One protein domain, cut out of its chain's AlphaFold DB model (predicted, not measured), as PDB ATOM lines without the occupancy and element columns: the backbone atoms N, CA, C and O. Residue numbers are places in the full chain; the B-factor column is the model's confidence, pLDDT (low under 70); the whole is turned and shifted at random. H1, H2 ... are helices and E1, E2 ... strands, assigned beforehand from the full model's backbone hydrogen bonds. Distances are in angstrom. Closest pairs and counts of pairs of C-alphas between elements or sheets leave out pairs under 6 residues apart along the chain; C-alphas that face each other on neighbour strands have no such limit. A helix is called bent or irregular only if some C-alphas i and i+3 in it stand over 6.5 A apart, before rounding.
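Overview. This is residues 4 to 121 of the 121 residues of an uncharacterized protein of Acidobacteria bacterium (UniProt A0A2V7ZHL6). You are looking at a long, twisted sheet of three strands, with H2 and H3 side by side over one face, the short H1 on that same face, and the other face bare. The links E1 to E2 and E2 to E3 lie at opposite ends of the long axis. The printed part has 118 residues, with three named helices and three named strands that follow along the chain as H1, H2, E1, E2, E3, H3; the sheet is antiparallel, E1 - E2 - E3, and the class is mixed, helices and strands. The whole is loose and elongated, with a radius of gyration of the C-alphas of 16.8 A and spans of 59 by 32 by 21 A.

Along the chain. Find C-alpha 4 at (141.486, 158.099, 161.177), where H1, residues 4 to 7, begins. H2 is residues 12 to 25, 20.0 A long. E1, residues 39 to 48, runs 29.6 A; E2, residues 53 to 68, 45.9 A; E3, residues 77 to 93, 46.9 A. H3, residues 94 to 119, runs 38.5 A to C-alpha 119 at (170.653, 149.771, 135.567); it is irregular, with C-alphas 95 and 98 7.5 A apart.

Arrangement. Look first at the meander E1 E2 E3, each strand the antiparallel neighbour of the one before: N 43 and O 59 are 2.8 A apart, N 60 and O 86 2.8 A. H2 and H3 make two layers with the sheet, helices on one face. They touch, closest at the C-alphas of Val 19 and Glu 106, 5.7 A, at a shallow tilt of 23 degrees, the same way; H3 does so with residues 102 to 113 alone. H1 is over E1 at a height over the sheet of 7.3 A. Every O i to N i+4 pair is within hydrogen-bond range in H2, 20 of 22 in H3; H1 is too short for one.

Size, cuts and confidence. The C-alphas of Asn 51 and Asp 74 are the two farthest apart, 59.6 A. The printed part has no cut. The link H2 to E1, residues 26 to 38, is long; within it, residues 32 to 36 have pLDDT under 70.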
ATOM      1  N   GLN A   4     142.206 158.454 162.401       92.00
ATOM      2  CA  GLN A   4     141.486 158.099 161.177       92.00
ATOM      3  C   GLN A   4     142.227 157.017 160.387       92.00
ATOM      4  O   GLN A   4     141.604 156.072 159.910       92.00
ATOM      5  N   ALA A   5     143.557 157.112 160.291       93.06
ATOM      6  CA  ALA A   5     144.361 156.084 159.640       93.06
ATOM      7  C   ALA A   5     144.213 154.730 160.353       93.06
ATOM      8  O   ALA A   5     143.963 153.715 159.704       93.06
ATOM      9  N   VAL A   6     144.277 154.729 161.690       94.38
ATOM     10  CA  VAL A   6     144.073 153.520 162.507       94.38
ATOM     11  C   VAL A   6     142.667 152.942 162.310       94.38
ATOM     12  O   VAL A   6     142.525 151.738 162.119       94.38
ATOM     13  N   ALA A   7     141.626 153.783 162.275       94.31
ATOM     14  CA  ALA A   7     140.249 153.348 162.007       94.31
ATOM     15  C   ALA A   7     140.073 152.740 160.601       94.31
ATOM     16  O   ALA A   7     139.248 151.851 160.401       94.31
ATOM     17  N   CYS A   8     140.891 153.170 159.640       95.44
ATOM     18  CA  CYS A   8     140.992 152.593 158.301       95.44
ATOM     19  C   CYS A   8     141.922 151.367 158.227       95.44
ATOM     20  O   CYS A   8     142.377 150.991 157.146       95.44
ATOM     21  N   GLY A   9     142.241 150.746 159.365       94.19
ATOM     22  CA  GLY A   9     143.022 149.511 159.431       94.19
ATOM     23  C   GLY A   9     144.500 149.682 159.085       94.19
ATOM     24  O   GLY A   9     145.186 148.687 158.857       94.19
ATOM     25  N   LEU A  10     145.006 150.916 159.020       94.75
ATOM     26  CA  LEU A  10     146.435 151.151 158.852       94.75
ATOM     27  C   LEU A  10     147.152 150.890 160.172       94.75
ATOM     28  O   LEU A  10     146.647 151.200 161.251       94.75
ATOM     29  N   ASN A  11     148.353 150.336 160.066       93.69
ATOM     30  CA  ASN A  11     149.222 150.045 161.191       93.69
ATOM     31  C   ASN A  11     150.655 150.420 160.799       93.69
ATOM     32  O   ASN A  11     151.168 149.931 159.792       93.69
ATOM     33  N   HIS A  12     151.263 151.308 161.585       90.31
ATOM     34  CA  HIS A  12     152.600 151.838 161.328       90.31
ATOM     35  C   HIS A  12     153.643 150.718 161.235       90.31
ATOM     36  O   HIS A  12     154.331 150.601 160.225       90.31
ATOM     37  N   ASP A  13     153.681 149.842 162.236       89.94
ATOM     38  CA  ASP A  13     154.686 148.784 162.347       89.94
ATOM     39  C   ASP A  13     154.533 147.731 161.249       89.94
ATOM     40  O   ASP A  13     155.527 147.190 160.763       89.94
ATOM     41  N   ALA A  14     153.298 147.451 160.820       91.69
ATOM     42  CA  ALA A  14     153.023 146.545 159.709       91.69
ATOM     43  C   ALA A  14     153.516 147.121 158.374       91.69
ATOM     44  O   ALA A  14     154.133 146.400 157.589       91.69
ATOM     45  N   ILE A  15     153.285 148.417 158.133       92.62
ATOM     46  CA  ILE A  15     153.775 149.118 156.940       92.62
ATOM     47  C   ILE A  15     155.305 149.148 156.945       92.62
ATOM     48  O   ILE A  15     155.932 148.716 155.979       92.62
ATOM     49  N   GLU A  16     155.913 149.599 158.043       89.31
ATOM     50  CA  GLU A  16     157.367 149.667 158.178       89.31
ATOM     51  C   GLU A  16     158.001 148.279 158.014       89.31
ATOM     52  O   GLU A  16     159.000 148.117 157.307       89.31
ATOM     53  N   THR A  17     157.394 147.248 158.606       90.31
ATOM     54  CA  THR A  17     157.884 145.874 158.504       90.31
ATOM     55  C   THR A  17     157.829 145.347 157.080       90.31
ATOM     56  O   THR A  17     158.848 144.851 156.601       90.31
ATOM     57  N   ALA A  18     156.695 145.486 156.393       91.75
ATOM     58  CA  ALA A  18     156.534 144.983 155.033       91.75
ATOM     59  C   ALA A  18     157.527 145.642 154.064       91.75
ATOM     60  O   ALA A  18     158.232 144.959 153.320       91.75
ATOM     61  N   VAL A  19     157.647 146.971 154.112       90.38
ATOM     62  CA  VAL A  19     158.497 147.706 153.169       90.38
ATOM     63  C   VAL A  19     159.986 147.499 153.474       90.38
ATOM     64  O   VAL A  19     160.773 147.269 152.555       90.38
ATOM     65  N   SER A  20     160.388 147.496 154.755       88.38
ATOM     66  CA  SER A  20     161.784 147.211 155.132       88.38
ATOM     67  C   SER A  20     162.209 145.793 154.748       88.38
ATOM     68  O   SER A  20     163.285 145.622 154.184       88.38
ATOM     69  N   GLN A  21     161.355 144.784 154.959       90.44
ATOM     70  CA  GLN A  21     161.645 143.402 154.564       90.44
ATOM     71  C   GLN A  21     161.893 143.269 153.057       90.44
ATOM     72  O   GLN A  21     162.839 142.591 152.658       90.44
ATOM     73  N   ARG A  22     161.093 143.943 152.219       91.12
ATOM     74  CA  ARG A  22     161.278 143.953 150.757       91.12
ATOM     75  C   ARG A  22     162.620 144.556 150.349       91.12
ATOM     76  O   ARG A  22     163.332 143.970 149.536       91.12
ATOM     77  N   LEU A  23     162.987 145.692 150.940       90.00
ATOM     78  CA  LEU A  23     164.264 146.360 150.670       90.00
ATOM     79  C   LEU A  23     165.459 145.511 151.127       90.00
ATOM     80  O   LEU A  23     166.408 145.331 150.363       90.00
ATOM     81  N   THR A  24     165.392 144.920 152.323       89.44
ATOM     82  CA  THR A  24     166.433 144.010 152.824       89.44
ATOM     83  C   THR A  24     166.575 142.774 151.938       89.44
ATOM     84  O   THR A  24     167.694 142.399 151.594       89.44
ATOM     85  N   ALA A  25     165.467 142.173 151.492       89.88
ATOM     86  CA  ALA A  25     165.491 141.043 150.560       89.88
ATOM     87  C   ALA A  25     166.105 141.405 149.194       89.88
ATOM     88  O   ALA A  25     166.630 140.541 148.493       89.88
ATOM     89  N   ALA A  26     166.067 142.683 148.817       88.38
ATOM     90  CA  ALA A  26     166.715 143.202 147.623       88.38
ATOM     91  C   ALA A  26     168.192 143.592 147.823       88.38
ATOM     92  O   ALA A  26     168.832 143.996 146.854       88.38
ATOM     93  N   GLY A  27     168.741 143.437 149.034       86.69
ATOM     94  CA  GLY A  27     170.143 143.717 149.359       86.69
ATOM     95  C   GLY A  27     170.411 145.127 149.888       86.69
ATOM     96  O   GLY A  27     171.568 145.481 150.095       86.69
ATOM     97  N   PHE A  28     169.375 145.935 150.133       85.44
ATOM     98  CA  PHE A  28     169.543 147.262 150.722       85.44
ATOM     99  C   PHE A  28     169.668 147.163 152.247       85.44
ATOM    100  O   PHE A  28     168.827 146.561 152.920       85.44
ATOM    101  N   ALA A  29     170.698 147.800 152.805       80.50
ATOM    102  CA  ALA A  29     170.881 147.939 154.247       80.50
ATOM    103  C   ALA A  29     169.961 149.043 154.791       80.50
ATOM    104  O   ALA A  29     170.391 150.169 155.022       80.50
ATOM    105  N   VAL A  30     168.674 148.726 154.944       75.06
ATOM    106  CA  VAL A  30     167.675 149.668 155.462       75.06
ATOM    107  C   VAL A  30     167.522 149.483 156.960       75.06
ATOM    108  O   VAL A  30     167.063 148.432 157.416       75.06
ATOM    109  N   ARG A  31     167.880 150.510 157.733       70.81
ATOM    110  CA  ARG A  31     167.606 150.530 159.170       70.81
ATOM    111  C   ARG A  31     166.237 151.140 159.438       70.81
ATOM    112  O   ARG A  31     165.862 152.163 158.872       70.81
ATOM    113  N   ARG A  32     165.496 150.493 160.334       69.31
ATOM    114  CA  ARG A  32     164.257 151.018 160.912       69.31
ATOM    115  C   ARG A  32     164.593 152.145 161.881       69.31
ATOM    116  O   ARG A  32     165.522 151.984 162.671       69.31
ATOM    117  N   ASN A  33     163.843 153.244 161.834       62.44
ATOM    118  CA  ASN A  33     164.003 154.391 162.742       62.44
ATOM    119  C   ASN A  33     165.441 154.950 162.822       62.44
ATOM    120  O   ASN A  33     165.931 155.250 163.908       62.44
ATOM    121  N   SER A  34     166.130 155.059 161.684       64.25
ATOM    122  CA  SER A  34     167.490 155.606 161.592       64.25
ATOM    123  C   SER A  34     167.546 156.721 160.554       64.25
ATOM    124  O   SER A  34     166.814 156.679 159.569       64.25
ATOM    125  N   ASP A  35     168.420 157.695 160.780       62.72
ATOM    126  CA  ASP A  35     168.710 158.832 159.905       62.72
ATOM    127  C   ASP A  35     170.190 158.899 159.484       62.72
ATOM    128  O   ASP A  35     170.567 159.795 158.738       62.72
ATOM    129  N   GLU A  36     171.030 157.954 159.913       60.81
ATOM    130  CA  GLU A  36     172.460 157.914 159.565       60.81
ATOM    131  C   GLU A  36     172.738 157.016 158.342       60.81
ATOM    132  O   GLU A  36     173.543 157.371 157.480       60.81
ATOM    133  N   ASP A  37     172.017 155.895 158.214       75.25
ATOM    134  CA  ASP A  37     172.146 154.915 157.121       75.25
ATOM    135  C   ASP A  37     171.084 155.116 156.012       75.25
ATOM    136  O   ASP A  37     170.353 156.105 155.996       75.25
ATOM    137  N   THR A  38     170.977 154.179 155.055       83.12
ATOM    138  CA  THR A  38     169.838 154.164 154.121       83.12
ATOM    139  C   THR A  38     168.539 153.968 154.906       83.12
ATOM    140  O   THR A  38     168.392 152.981 155.631       83.12
ATOM    141  N   TYR A  39     167.581 154.879 154.744       85.31
ATOM    142  CA  TYR A  39     166.333 154.867 155.500       85.31
ATOM    143  C   TYR A  39     165.117 155.134 154.617       85.31
ATOM    144  O   TYR A  39     165.180 155.824 153.596       85.31
ATOM    145  N   LEU A  40     163.989 154.549 155.017       87.25
ATOM    146  CA  LEU A  40     162.703 154.714 154.356       87.25
ATOM    147  C   LEU A  40     161.857 155.717 155.141       87.25
ATOM    148  O   LEU A  40     161.641 155.550 156.339       87.25
ATOM    149  N   TYR A  41     161.309 156.705 154.445       88.31
ATOM    150  CA  TYR A  41     160.313 157.623 154.979       88.31
ATOM    151  C   TYR A  41     158.983 157.429 154.249       88.31
ATOM    152  O   TYR A  41     158.923 157.506 153.022       88.31
ATOM    153  N   VAL A  42     157.908 157.179 154.999       90.00
ATOM    154  CA  VAL A  42     156.550 157.052 154.456       90.00
ATOM    155  C   VAL A  42     155.667 158.112 155.091       90.00
ATOM    156  O   VAL A  42     155.381 158.068 156.286       90.00
ATOM    157  N   ASN A  43     155.196 159.050 154.276       91.50
ATOM    158  CA  ASN A  43     154.145 159.972 154.667       91.50
ATOM    159  C   ASN A  43     152.791 159.385 154.276       91.50
ATOM    160  O   ASN A  43     152.607 158.954 153.139       91.50
ATOM    161  N   LEU A  44     151.837 159.394 155.203       92.06
ATOM    162  CA  LEU A  44     150.510 158.844 154.970       92.06
ATOM    163  C   LEU A  44     149.434 159.749 155.567       92.06
ATOM    164  O   LEU A  44     149.401 160.003 156.772       92.06
ATOM    165  N   MET A  45     148.516 160.186 154.708       94.75
ATOM    166  CA  MET A  45     147.359 160.999 155.066       94.75
ATOM    167  C   MET A  45     146.076 160.252 154.715       94.75
ATOM    168  O   MET A  45     145.859 159.930 153.549       94.75
ATOM    169  N   THR A  46     145.211 160.019 155.704       96.06
ATOM    170  CA  THR A  46     143.950 159.280 155.532       96.06
ATOM    171  C   THR A  46     142.743 160.152 155.834       96.06
ATOM    172  O   THR A  46     142.726 160.876 156.829       96.06
ATOM    173  N   THR A  47     141.708 160.014 155.011       95.94
ATOM    174  CA  THR A  47     140.365 160.540 155.255       95.94
ATOM    175  C   THR A  47     139.316 159.447 155.058       95.94
ATOM    176  O   THR A  47     139.526 158.498 154.299       95.94
ATOM    177  N   THR A  48     138.178 159.580 155.731       96.25
ATOM    178  CA  THR A  48     137.030 158.683 155.580       96.25
ATOM    179  C   THR A  48     135.892 159.448 154.926       96.25
ATOM    180  O   THR A  48     135.492 160.516 155.387       96.25
ATOM    181  N   MET A  49     135.367 158.898 153.838       95.00
ATOM    182  CA  MET A  49     134.221 159.440 153.122       95.00
ATOM    183  C   MET A  49     132.913 159.105 153.859       95.00
ATOM    184  O   MET A  49     132.857 158.100 154.570       95.00
ATOM    185  N   PRO A  50     131.822 159.870 153.652       93.75
ATOM    186  CA  PRO A  50     130.535 159.614 154.312       93.75
ATOM    187  C   PRO A  50     129.962 158.205 154.084       93.75
ATOM    188  O   PRO A  50     129.216 157.700 154.914       93.75
ATOM    189  N   ASN A  51     130.325 157.553 152.977       92.44
ATOM    190  CA  ASN A  51     129.924 156.181 152.653       92.44
ATOM    191  C   ASN A  51     130.788 155.094 153.331       92.44
ATOM    192  O   ASN A  51     130.648 153.921 153.000       92.44
ATOM    193  N   GLY A  52     131.699 155.468 154.235       91.69
ATOM    194  CA  GLY A  52     132.594 154.544 154.939       91.69
ATOM    195  C   GLY A  52     133.846 154.133 154.156       91.69
ATOM    196  O   GLY A  52     134.648 153.343 154.657       91.69
ATOM    197  N   THR A  53     134.053 154.664 152.946       96.62
ATOM    198  CA  THR A  53     135.278 154.429 152.170       96.62
ATOM    199  C   THR A  53     136.442 155.207 152.770       96.62
ATOM    200  O   THR A  53     136.373 156.422 152.947       96.62
ATOM    201  N   CYS A  54     137.545 154.514 153.023       97.69
ATOM    202  CA  CYS A  54     138.809 155.118 153.403       97.69
ATOM    203  C   CYS A  54     139.591 155.521 152.159       97.69
ATOM    204  O   CYS A  54     139.701 154.746 151.208       97.69
ATOM    205  N   VAL A  55     140.145 156.728 152.173       97.12
ATOM    206  CA  VAL A  55     141.009 157.261 151.121       97.12
ATOM    207  C   VAL A  55     142.320 157.676 151.766       97.12
ATOM    208  O   VAL A  55     142.320 158.505 152.673       97.12
ATOM    209  N   SER A  56     143.431 157.117 151.290       96.62
ATOM    210  CA  SER A  56     144.765 157.485 151.759       96.62
ATOM    211  C   SER A  56     145.629 157.969 150.613       96.62
ATOM    212  O   SER A  56     145.730 157.302 149.583       96.62
ATOM    213  N   ARG A  57     146.288 159.106 150.827       95.19
ATOM    214  CA  ARG A  57     147.460 159.519 150.062       95.19
ATOM    215  C   ARG A  57     148.695 159.023 150.799       95.19
ATOM    216  O   ARG A  57     148.827 159.274 151.996       95.19
ATOM    217  N   TYR A  58     149.573 158.335 150.091       93.00
ATOM    218  CA  TYR A  58     150.831 157.844 150.631       93.00
ATOM    219  C   TYR A  58     151.978 158.251 149.714       93.00
ATOM    220  O   TYR A  58     151.881 158.104 148.499       93.00
ATOM    221  N   ASP A  59     153.055 158.752 150.303       92.75
ATOM    222  CA  ASP A  59     154.281 159.146 149.620       92.75
ATOM    223  C   ASP A  59     155.454 158.427 150.307       92.75
ATOM    224  O   ASP A  59     155.645 158.562 151.516       92.75
ATOM    225  N   ALA A  60     156.203 157.623 149.552       91.75
ATOM    226  CA  ALA A  60     157.319 156.820 150.037       91.75
ATOM    227  C   ALA A  60     158.642 157.307 149.442       91.75
ATOM    228  O   ALA A  60     158.773 157.460 148.222       91.75
ATOM    229  N   PHE A  61     159.623 157.496 150.316       92.19
ATOM    230  CA  PHE A  61     160.956 157.973 149.995       92.19
ATOM    231  C   PHE A  61     161.999 156.998 150.528       92.19
ATOM    232  O   PHE A  61     161.916 156.591 151.684       92.19
ATOM    233  N   LEU A  62     162.981 156.644 149.705       90.56
ATOM    234  CA  LEU A  62     164.182 155.944 150.154       90.56
ATOM    235  C   LEU A  62     165.352 156.909 150.053       90.56
ATOM    236  O   LEU A  62     165.699 157.343 148.952       90.56
ATOM    237  N   TYR A  63     165.949 157.223 151.190       90.56
ATOM    238  CA  TYR A  63     167.099 158.105 151.277       90.56
ATOM    239  C   TYR A  63     168.351 157.322 151.636       90.56
ATOM    240  O   TYR A  63     168.291 156.309 152.324       90.56
ATOM    241  N   THR A  64     169.493 157.820 151.184       89.25
ATOM    242  CA  THR A  64     170.816 157.427 151.669       89.25
ATOM    243  C   THR A  64     171.683 158.669 151.826       89.25
ATOM    244  O   THR A  64     171.307 159.749 151.366       89.25
ATOM    245  N   HIS A  65     172.844 158.528 152.449       89.00
ATOM    246  CA  HIS A  65     173.807 159.608 152.592       89.00
ATOM    247  C   HIS A  65     175.061 159.322 151.769       89.00
ATOM    248  O   HIS A  65     175.528 158.188 151.682       89.00
ATOM    249  N   ALA A  66     175.605 160.368 151.152       88.75
ATOM    250  CA  ALA A  66     176.859 160.306 150.416       88.75
ATOM    251  C   ALA A  66     177.660 161.588 150.634       88.75
ATOM    252  O   ALA A  66     177.109 162.631 150.981       88.75
ATOM    253  N   THR A  67     178.965 161.532 150.405       90.38
ATOM    254  CA  THR A  67     179.795 162.737 150.353       90.38
ATOM    255  C   THR A  67     179.825 163.287 148.933       90.38
ATOM    256  O   THR A  67     180.120 162.541 147.998       90.38
ATOM    257  N   ALA A  68     179.575 164.584 148.768       90.12
ATOM    258  CA  ALA A  68     179.665 165.271 147.484       90.12
ATOM    259  C   ALA A  68     180.579 166.498 147.574       90.12
ATOM    260  O   ALA A  68     180.557 167.238 148.559       90.12
ATOM    261  N   ASN A  69     181.354 166.730 146.514       93.19
ATOM    262  CA  ASN A  69     182.095 167.974 146.336       93.19
ATOM    263  C   ASN A  69     181.176 169.008 145.687       93.19
ATOM    264  O   ASN A  69     180.563 168.740 144.653       93.19
ATOM    265  N   LEU A  70     181.088 170.189 146.291       89.00
ATOM    266  CA  LEU A  70     180.295 171.296 145.769       89.00
ATOM    267  C   LEU A  70     181.216 172.289 145.069       89.00
ATOM    268  O   LEU A  70     182.305 172.573 145.553       89.00
ATOM    269  N   SER A  71     180.768 172.863 143.952       91.81
ATOM    270  CA  SER A  71     181.582 173.766 143.121       91.81
ATOM    271  C   SER A  71     182.054 175.044 143.829       91.81
ATOM    272  O   SER A  71     182.907 175.751 143.305       91.81
ATOM    273  N   TYR A  72     181.500 175.350 145.001       88.50
ATOM    274  CA  TYR A  72     181.767 176.553 145.786       88.50
ATOM    275  C   TYR A  72     182.460 176.266 147.130       88.50
ATOM    276  O   TYR A  72     182.523 177.152 147.983       88.50
ATOM    277  N   ARG A  73     182.949 175.039 147.360       88.38
ATOM    278  CA  ARG A  73     183.689 174.693 148.581       88.38
ATOM    279  C   ARG A  73     184.709 173.583 148.326       88.38
ATOM    280  O   ARG A  73     184.372 172.551 147.762       88.38
ATOM    281  N   ASP A  74     185.912 173.748 148.870       86.19
ATOM    282  CA  ASP A  74     187.019 172.786 148.714       86.19
ATOM    283  C   ASP A  74     186.925 171.549 149.631       86.19
ATOM    284  O   ASP A  74     187.772 170.661 149.583       86.19
ATOM    285  N   GLN A  75     185.911 171.482 150.497       92.69
ATOM    286  CA  GLN A  75     185.693 170.370 151.425       92.69
ATOM    287  C   GLN A  75     184.433 169.588 151.035       92.69
ATOM    288  O   GLN A  75     183.396 170.225 150.807       92.69
ATOM    289  N   PRO A  76     184.484 168.240 151.024       89.88
ATOM    290  CA  PRO A  76     183.303 167.414 150.818       89.88
ATOM    291  C   PRO A  76     182.231 167.717 151.866       89.88
ATOM    292  O   PRO A  76     182.539 167.922 153.043       89.88
ATOM    293  N   VAL A  77     180.969 167.703 151.449       90.69
ATOM    294  CA  VAL A  77     179.827 167.797 152.362       90.69
ATOM    295  C   VAL A  77     179.019 166.510 152.330       90.69
ATOM    296  O   VAL A  77     178.948 165.833 151.303       90.69
ATOM    297  N   LEU A  78     178.392 166.181 153.457       90.12
ATOM    298  CA  LEU A  78     177.403 165.115 153.519       90.12
ATOM    299  C   LEU A  78     176.116 165.599 152.840       90.12
ATOM    300  O   LEU A  78     175.564 166.631 153.219       90.12
ATOM    301  N   VAL A  79     175.648 164.860 151.840       89.81
ATOM    302  CA  VAL A  79     174.380 165.100 151.151       89.81
ATOM    303  C   VAL A  79     173.436 163.928 151.363       89.81
ATOM    304  O   VAL A  79     173.856 162.773 151.428       89.81
ATOM    305  N   GLN A  80     172.147 164.234 151.430       90.69
ATOM    306  CA  GLN A  80     171.090 163.237 151.399       90.69
ATOM    307  C   GLN A  80     170.671 162.993 149.948       90.69
ATOM    308  O   GLN A  80     170.267 163.912 149.237       90.69
ATOM    309  N   VAL A  81     170.775 161.745 149.509       90.38
ATOM    310  CA  VAL A  81     170.437 161.303 148.157       90.38
ATOM    311  C   VAL A  81     169.086 160.600 148.196       90.38
ATOM    312  O   VAL A  81     168.913 159.615 148.911       90.38
ATOM    313  N   SER A  82     168.128 161.095 147.410       91.38
ATOM    314  CA  SER A  82     166.846 160.419 147.186       91.38
ATOM    315  C   SER A  82     167.025 159.325 146.136       91.38
ATOM    316  O   SER A  82     167.233 159.622 144.960       91.38
ATOM    317  N   LEU A  83     166.973 158.062 146.561       89.94
ATOM    318  CA  LEU A  83     167.060 156.895 145.679       89.94
ATOM    319  C   LEU A  83     165.700 156.553 145.063       89.94
ATOM    320  O   LEU A  83     165.614 156.138 143.911       89.94
ATOM    321  N   MET A  84     164.628 156.741 145.832       91.31
ATOM    322  CA  MET A  84     163.258 156.475 145.411       91.31
ATOM    323  C   MET A  84     162.350 157.576 145.944       91.31
ATOM    324  O   MET A  84     162.430 157.922 147.117       91.31
ATOM    325  N   HIS A  85     161.438 158.062 145.106       93.44
ATOM    326  CA  HIS A  85     160.290 158.863 145.520       93.44
ATOM    327  C   HIS A  85     159.071 158.411 144.716       93.44
ATOM    328  O   HIS A  85     159.028 158.560 143.491       93.44
ATOM    329  N   ARG A  86     158.091 157.814 145.396       92.88
ATOM    330  CA  ARG A  86     156.850 157.339 144.779       92.88
ATOM    331  C   ARG A  86     155.659 157.683 145.657       92.88
ATOM    332  O   ARG A  86     155.616 157.312 146.825       92.88
ATOM    333  N   GLY A  87     154.694 158.364 145.054       91.88
ATOM    334  CA  GLY A  87     153.430 158.725 145.676       91.88
ATOM    335  C   GLY A  87     152.253 158.025 145.016       91.88
ATOM    336  O   GLY A  87     152.299 157.691 143.829       91.88
ATOM    337  N   GLY A  88     151.189 157.831 145.786       93.44
ATOM    338  CA  GLY A  88     149.954 157.212 145.336       93.44
ATOM    339  C   GLY A  88     148.747 157.633 146.158       93.44
ATOM    340  O   GLY A  88     148.856 158.185 147.255       93.44
ATOM    341  N   ILE A  89     147.570 157.357 145.601       95.44
ATOM    342  CA  ILE A  89     146.291 157.501 146.288       95.44
ATOM    343  C   ILE A  89     145.548 156.178 146.143       95.44
ATOM    344  O   ILE A  89     145.397 155.663 145.036       95.44
ATOM    345  N   GLY A  90     145.078 155.642 147.265       94.56
ATOM    346  CA  GLY A  90     144.266 154.433 147.312       94.56
ATOM    347  C   GLY A  90     142.936 154.706 147.996       94.56
ATOM    348  O   GLY A  90     142.878 155.460 148.969       94.56
ATOM    349  N   SER A  91     141.870 154.074 147.510       95.94
ATOM    350  CA  SER A  91     140.555 154.097 148.147       95.94
ATOM    351  C   SER A  91     139.981 152.689 148.264       95.94
ATOM    352  O   SER A  91     140.094 151.876 147.349       95.94
ATOM    353  N   SER A  92     139.401 152.373 149.420       96.69
ATOM    354  CA  SER A  92     138.765 151.075 149.668       96.69
ATOM    355  C   SER A  92     137.954 151.085 150.964       96.69
ATOM    356  O   SER A  92     138.032 152.020 151.761       96.69
ATOM    357  N   ALA A  93     137.154 150.039 151.180       95.44
ATOM    358  CA  ALA A  93     136.468 149.829 152.451       95.44
ATOM    359  C   ALA A  93     137.479 149.685 153.602       95.44
ATOM    360  O   ALA A  93     138.534 149.071 153.424       95.44
ATOM    361  N   ALA A  94     137.132 150.202 154.785       94.25
ATOM    362  CA  ALA A  94     138.019 150.244 155.953       94.25
ATOM    363  C   ALA A  94     138.671 148.889 156.287       94.25
ATOM    364  O   ALA A  94     139.866 148.830 156.562       94.25
ATOM    365  N   THR A  95     137.922 147.787 156.172       93.44
ATOM    366  CA  THR A  95     138.401 146.426 156.479       93.44
ATOM    367  C   THR A  95     139.526 145.938 155.565       93.44
ATOM    368  O   THR A  95     140.329 145.108 155.979       93.44
ATOM    369  N   ALA A  96     139.611 146.447 154.333       95.50
ATOM    370  CA  ALA A  96     140.621 146.054 153.349       95.50
ATOM    371  C   ALA A  96     141.680 147.142 153.109       95.50
ATOM    372  O   ALA A  96     142.620 146.933 152.336       95.50
ATOM    373  N   HIS A  97     141.527 148.314 153.730       97.00
ATOM    374  CA  HIS A  97     142.289 149.500 153.362       97.00
ATOM    375  C   HIS A  97     143.757 149.425 153.772       97.00
ATOM    376  O   HIS A  97     144.623 149.626 152.920       97.00
ATOM    377  N   GLY A  98     144.051 149.013 155.007       95.12
ATOM    378  CA  GLY A  98     145.430 148.782 155.448       95.12
ATOM    379  C   GLY A  98     146.208 147.844 154.519       95.12
ATOM    380  O   GLY A  98     147.284 148.189 154.033       95.12
ATOM    381  N   ALA A  99     145.617 146.696 154.175       95.56
ATOM    382  CA  ALA A  99     146.229 145.720 153.274       95.56
ATOM    383  C   ALA A  99     146.381 146.234 151.831       95.56
ATOM    384  O   ALA A  99     147.286 145.807 151.116       95.56
ATOM    385  N   ALA A 100     145.486 147.108 151.361       95.75
ATOM    386  CA  ALA A 100     145.610 147.728 150.043       95.75
ATOM    387  C   ALA A 100     146.784 148.717 149.995       95.75
ATOM    388  O   ALA A 100     147.565 148.683 149.046       95.75
ATOM    389  N   VAL A 101     146.946 149.543 151.033       95.62
ATOM    390  CA  VAL A 101     148.052 150.506 151.118       95.62
ATOM    391  C   VAL A 101     149.401 149.800 151.243       95.62
ATOM    392  O   VAL A 101     150.325 150.148 150.515       95.62
ATOM    393  N   VAL A 102     149.511 148.772 152.095       95.56
ATOM    394  CA  VAL A 102     150.751 147.985 152.225       95.56
ATOM    395  C   VAL A 102     151.169 147.398 150.876       95.56
ATOM    396  O   VAL A 102     152.297 147.617 150.446       95.56
ATOM    397  N   ARG A 103     150.245 146.747 150.158       95.06
ATOM    398  CA  ARG A 103     150.534 146.175 148.832       95.06
ATOM    399  C   ARG A 103     150.990 147.222 147.817       95.06
ATOM    400  O   ARG A 103     151.869 146.946 147.006       95.06
ATOM    401  N   ALA A 104     150.401 148.417 147.844       94.31
ATOM    402  CA  ALA A 104     150.819 149.494 146.953       94.31
ATOM    403  C   ALA A 104     152.248 149.974 147.259       94.31
ATOM    404  O   ALA A 104     153.036 150.175 146.338       94.31
ATOM    405  N   LEU A 105     152.598 150.104 148.543       94.62
ATOM    406  CA  LEU A 105     153.947 150.475 148.973       94.62
ATOM    407  C   LEU A 105     154.982 149.396 148.625       94.62
ATOM    408  O   LEU A 105     156.054 149.727 148.120       94.62
ATOM    409  N   GLU A 106     154.656 148.114 148.823       94.81
ATOM    410  CA  GLU A 106     155.507 147.000 148.384       94.81
ATOM    411  C   GLU A 106     155.750 147.051 146.871       94.81
ATOM    412  O   GLU A 106     156.893 146.961 146.430       94.81
ATOM    413  N   SER A 107     154.703 147.290 146.074       93.56
ATOM    414  CA  SER A 107     154.831 147.396 144.617       93.56
ATOM    415  C   SER A 107     155.748 148.542 144.177       93.56
ATOM    416  O   SER A 107     156.418 148.417 143.151       93.56
ATOM    417  N   TYR A 108     155.801 149.651 144.924       92.56
ATOM    418  CA  TYR A 108     156.744 150.738 144.643       92.56
ATOM    419  C   TYR A 108     158.187 150.327 144.901       92.56
ATOM    420  O   TYR A 108     159.054 150.635 144.081       92.56
ATOM    421  N   VAL A 109     158.432 149.595 145.990       92.31
ATOM    422  CA  VAL A 109     159.755 149.030 146.265       92.31
ATOM    423  C   VAL A 109     160.149 148.020 145.199       92.31
ATOM    424  O   VAL A 109     161.248 148.122 144.667       92.31
ATOM    425  N   ASP A 110     159.267 147.094 144.829       93.94
ATOM    426  CA  ASP A 110     159.571 146.072 143.822       93.94
ATOM    427  C   ASP A 110     159.930 146.703 142.462       93.94
ATOM    428  O   ASP A 110     160.893 146.287 141.804       93.94
ATOM    429  N   LEU A 111     159.211 147.757 142.057       92.88
ATOM    430  CA  LEU A 111     159.528 148.517 140.847       92.88
ATOM    431  C   LEU A 111     160.902 149.191 140.948       92.88
ATOM    432  O   LEU A 111     161.698 149.093 140.017       92.88
ATOM    433  N   PHE A 112     161.192 149.857 142.068       92.38
ATOM    434  CA  PHE A 112     162.489 150.492 142.305       92.38
ATOM    435  C   PHE A 112     163.638 149.473 142.270       92.38
ATOM    436  O   PHE A 112     164.630 149.679 141.573       92.38
ATOM    437  N   VAL A 113     163.485 148.337 142.952       91.88
ATOM    438  CA  VAL A 113     164.473 147.249 142.967       91.88
ATOM    439  C   VAL A 113     164.742 146.738 141.554       91.88
ATOM    440  O   VAL A 113     165.895 146.513 141.190       91.88
ATOM    441  N   THR A 114     163.693 146.576 140.748       93.88
ATOM    442  CA  THR A 114     163.820 146.155 139.347       93.88
ATOM    443  C   THR A 114     164.615 147.181 138.540       93.88
ATOM    444  O   THR A 114     165.589 146.815 137.888       93.88
ATOM    445  N   GLN A 115     164.283 148.470 138.665       91.31
ATOM    446  CA  GLN A 115     164.986 149.559 137.975       91.31
ATOM    447  C   GLN A 115     166.479 149.607 138.321       91.31
ATOM    448  O   GLN A 115     167.312 149.745 137.428       91.31
ATOM    449  N   ILE A 116     166.831 149.455 139.600       88.62
ATOM    450  CA  ILE A 116     168.233 149.434 140.033       88.62
ATOM    451  C   ILE A 116     168.965 148.198 139.508       88.62
ATOM    452  O   ILE A 116     170.113 148.305 139.083       88.62
ATOM    453  N   ARG A 117     168.331 147.022 139.520       88.38
ATOM    454  CA  ARG A 117     168.947 145.805 138.972       88.38
ATOM    455  C   ARG A 117     169.220 145.936 137.480       88.38
ATOM    456  O   ARG A 117     170.308 145.575 137.050       88.38
ATOM    457  N   ASP A 118     168.266 146.463 136.721       91.94
ATOM    458  CA  ASP A 118     168.418 146.643 135.278       91.94
ATOM    459  C   ASP A 118     169.478 147.698 134.937       91.94
ATOM    460  O   ASP A 118     170.221 147.513 133.982       91.94
ATOM    461  N   ALA A 119     169.611 148.758 135.742       88.50
ATOM    462  CA  ALA A 119     170.653 149.771 135.567       88.50
ATOM    463  C   ALA A 119     172.081 149.271 135.871       88.50
ATOM    464  O   ALA A 119     173.044 149.915 135.469       88.50
ATOM    465  N   ASN A 120     172.219 148.155 136.594       83.69
ATOM    466  CA  ASN A 120     173.507 147.537 136.934       83.69
ATOM    467  C   ASN A 120     173.856 146.328 136.044       83.69
ATOM    468  O   ASN A 120     174.807 145.605 136.349       83.69
ATOM    469  N   ARG A 121     173.072 146.074 134.991       76.62
ATOM    470  CA  ARG A 121     173.416 145.120 133.929       76.62
ATOM    471  C   ARG A 121     174.246 145.801 132.852       76.62
ATOM    472  O   ARG A 121     175.162 145.119 132.346       76.62
TER     473      ARG A 121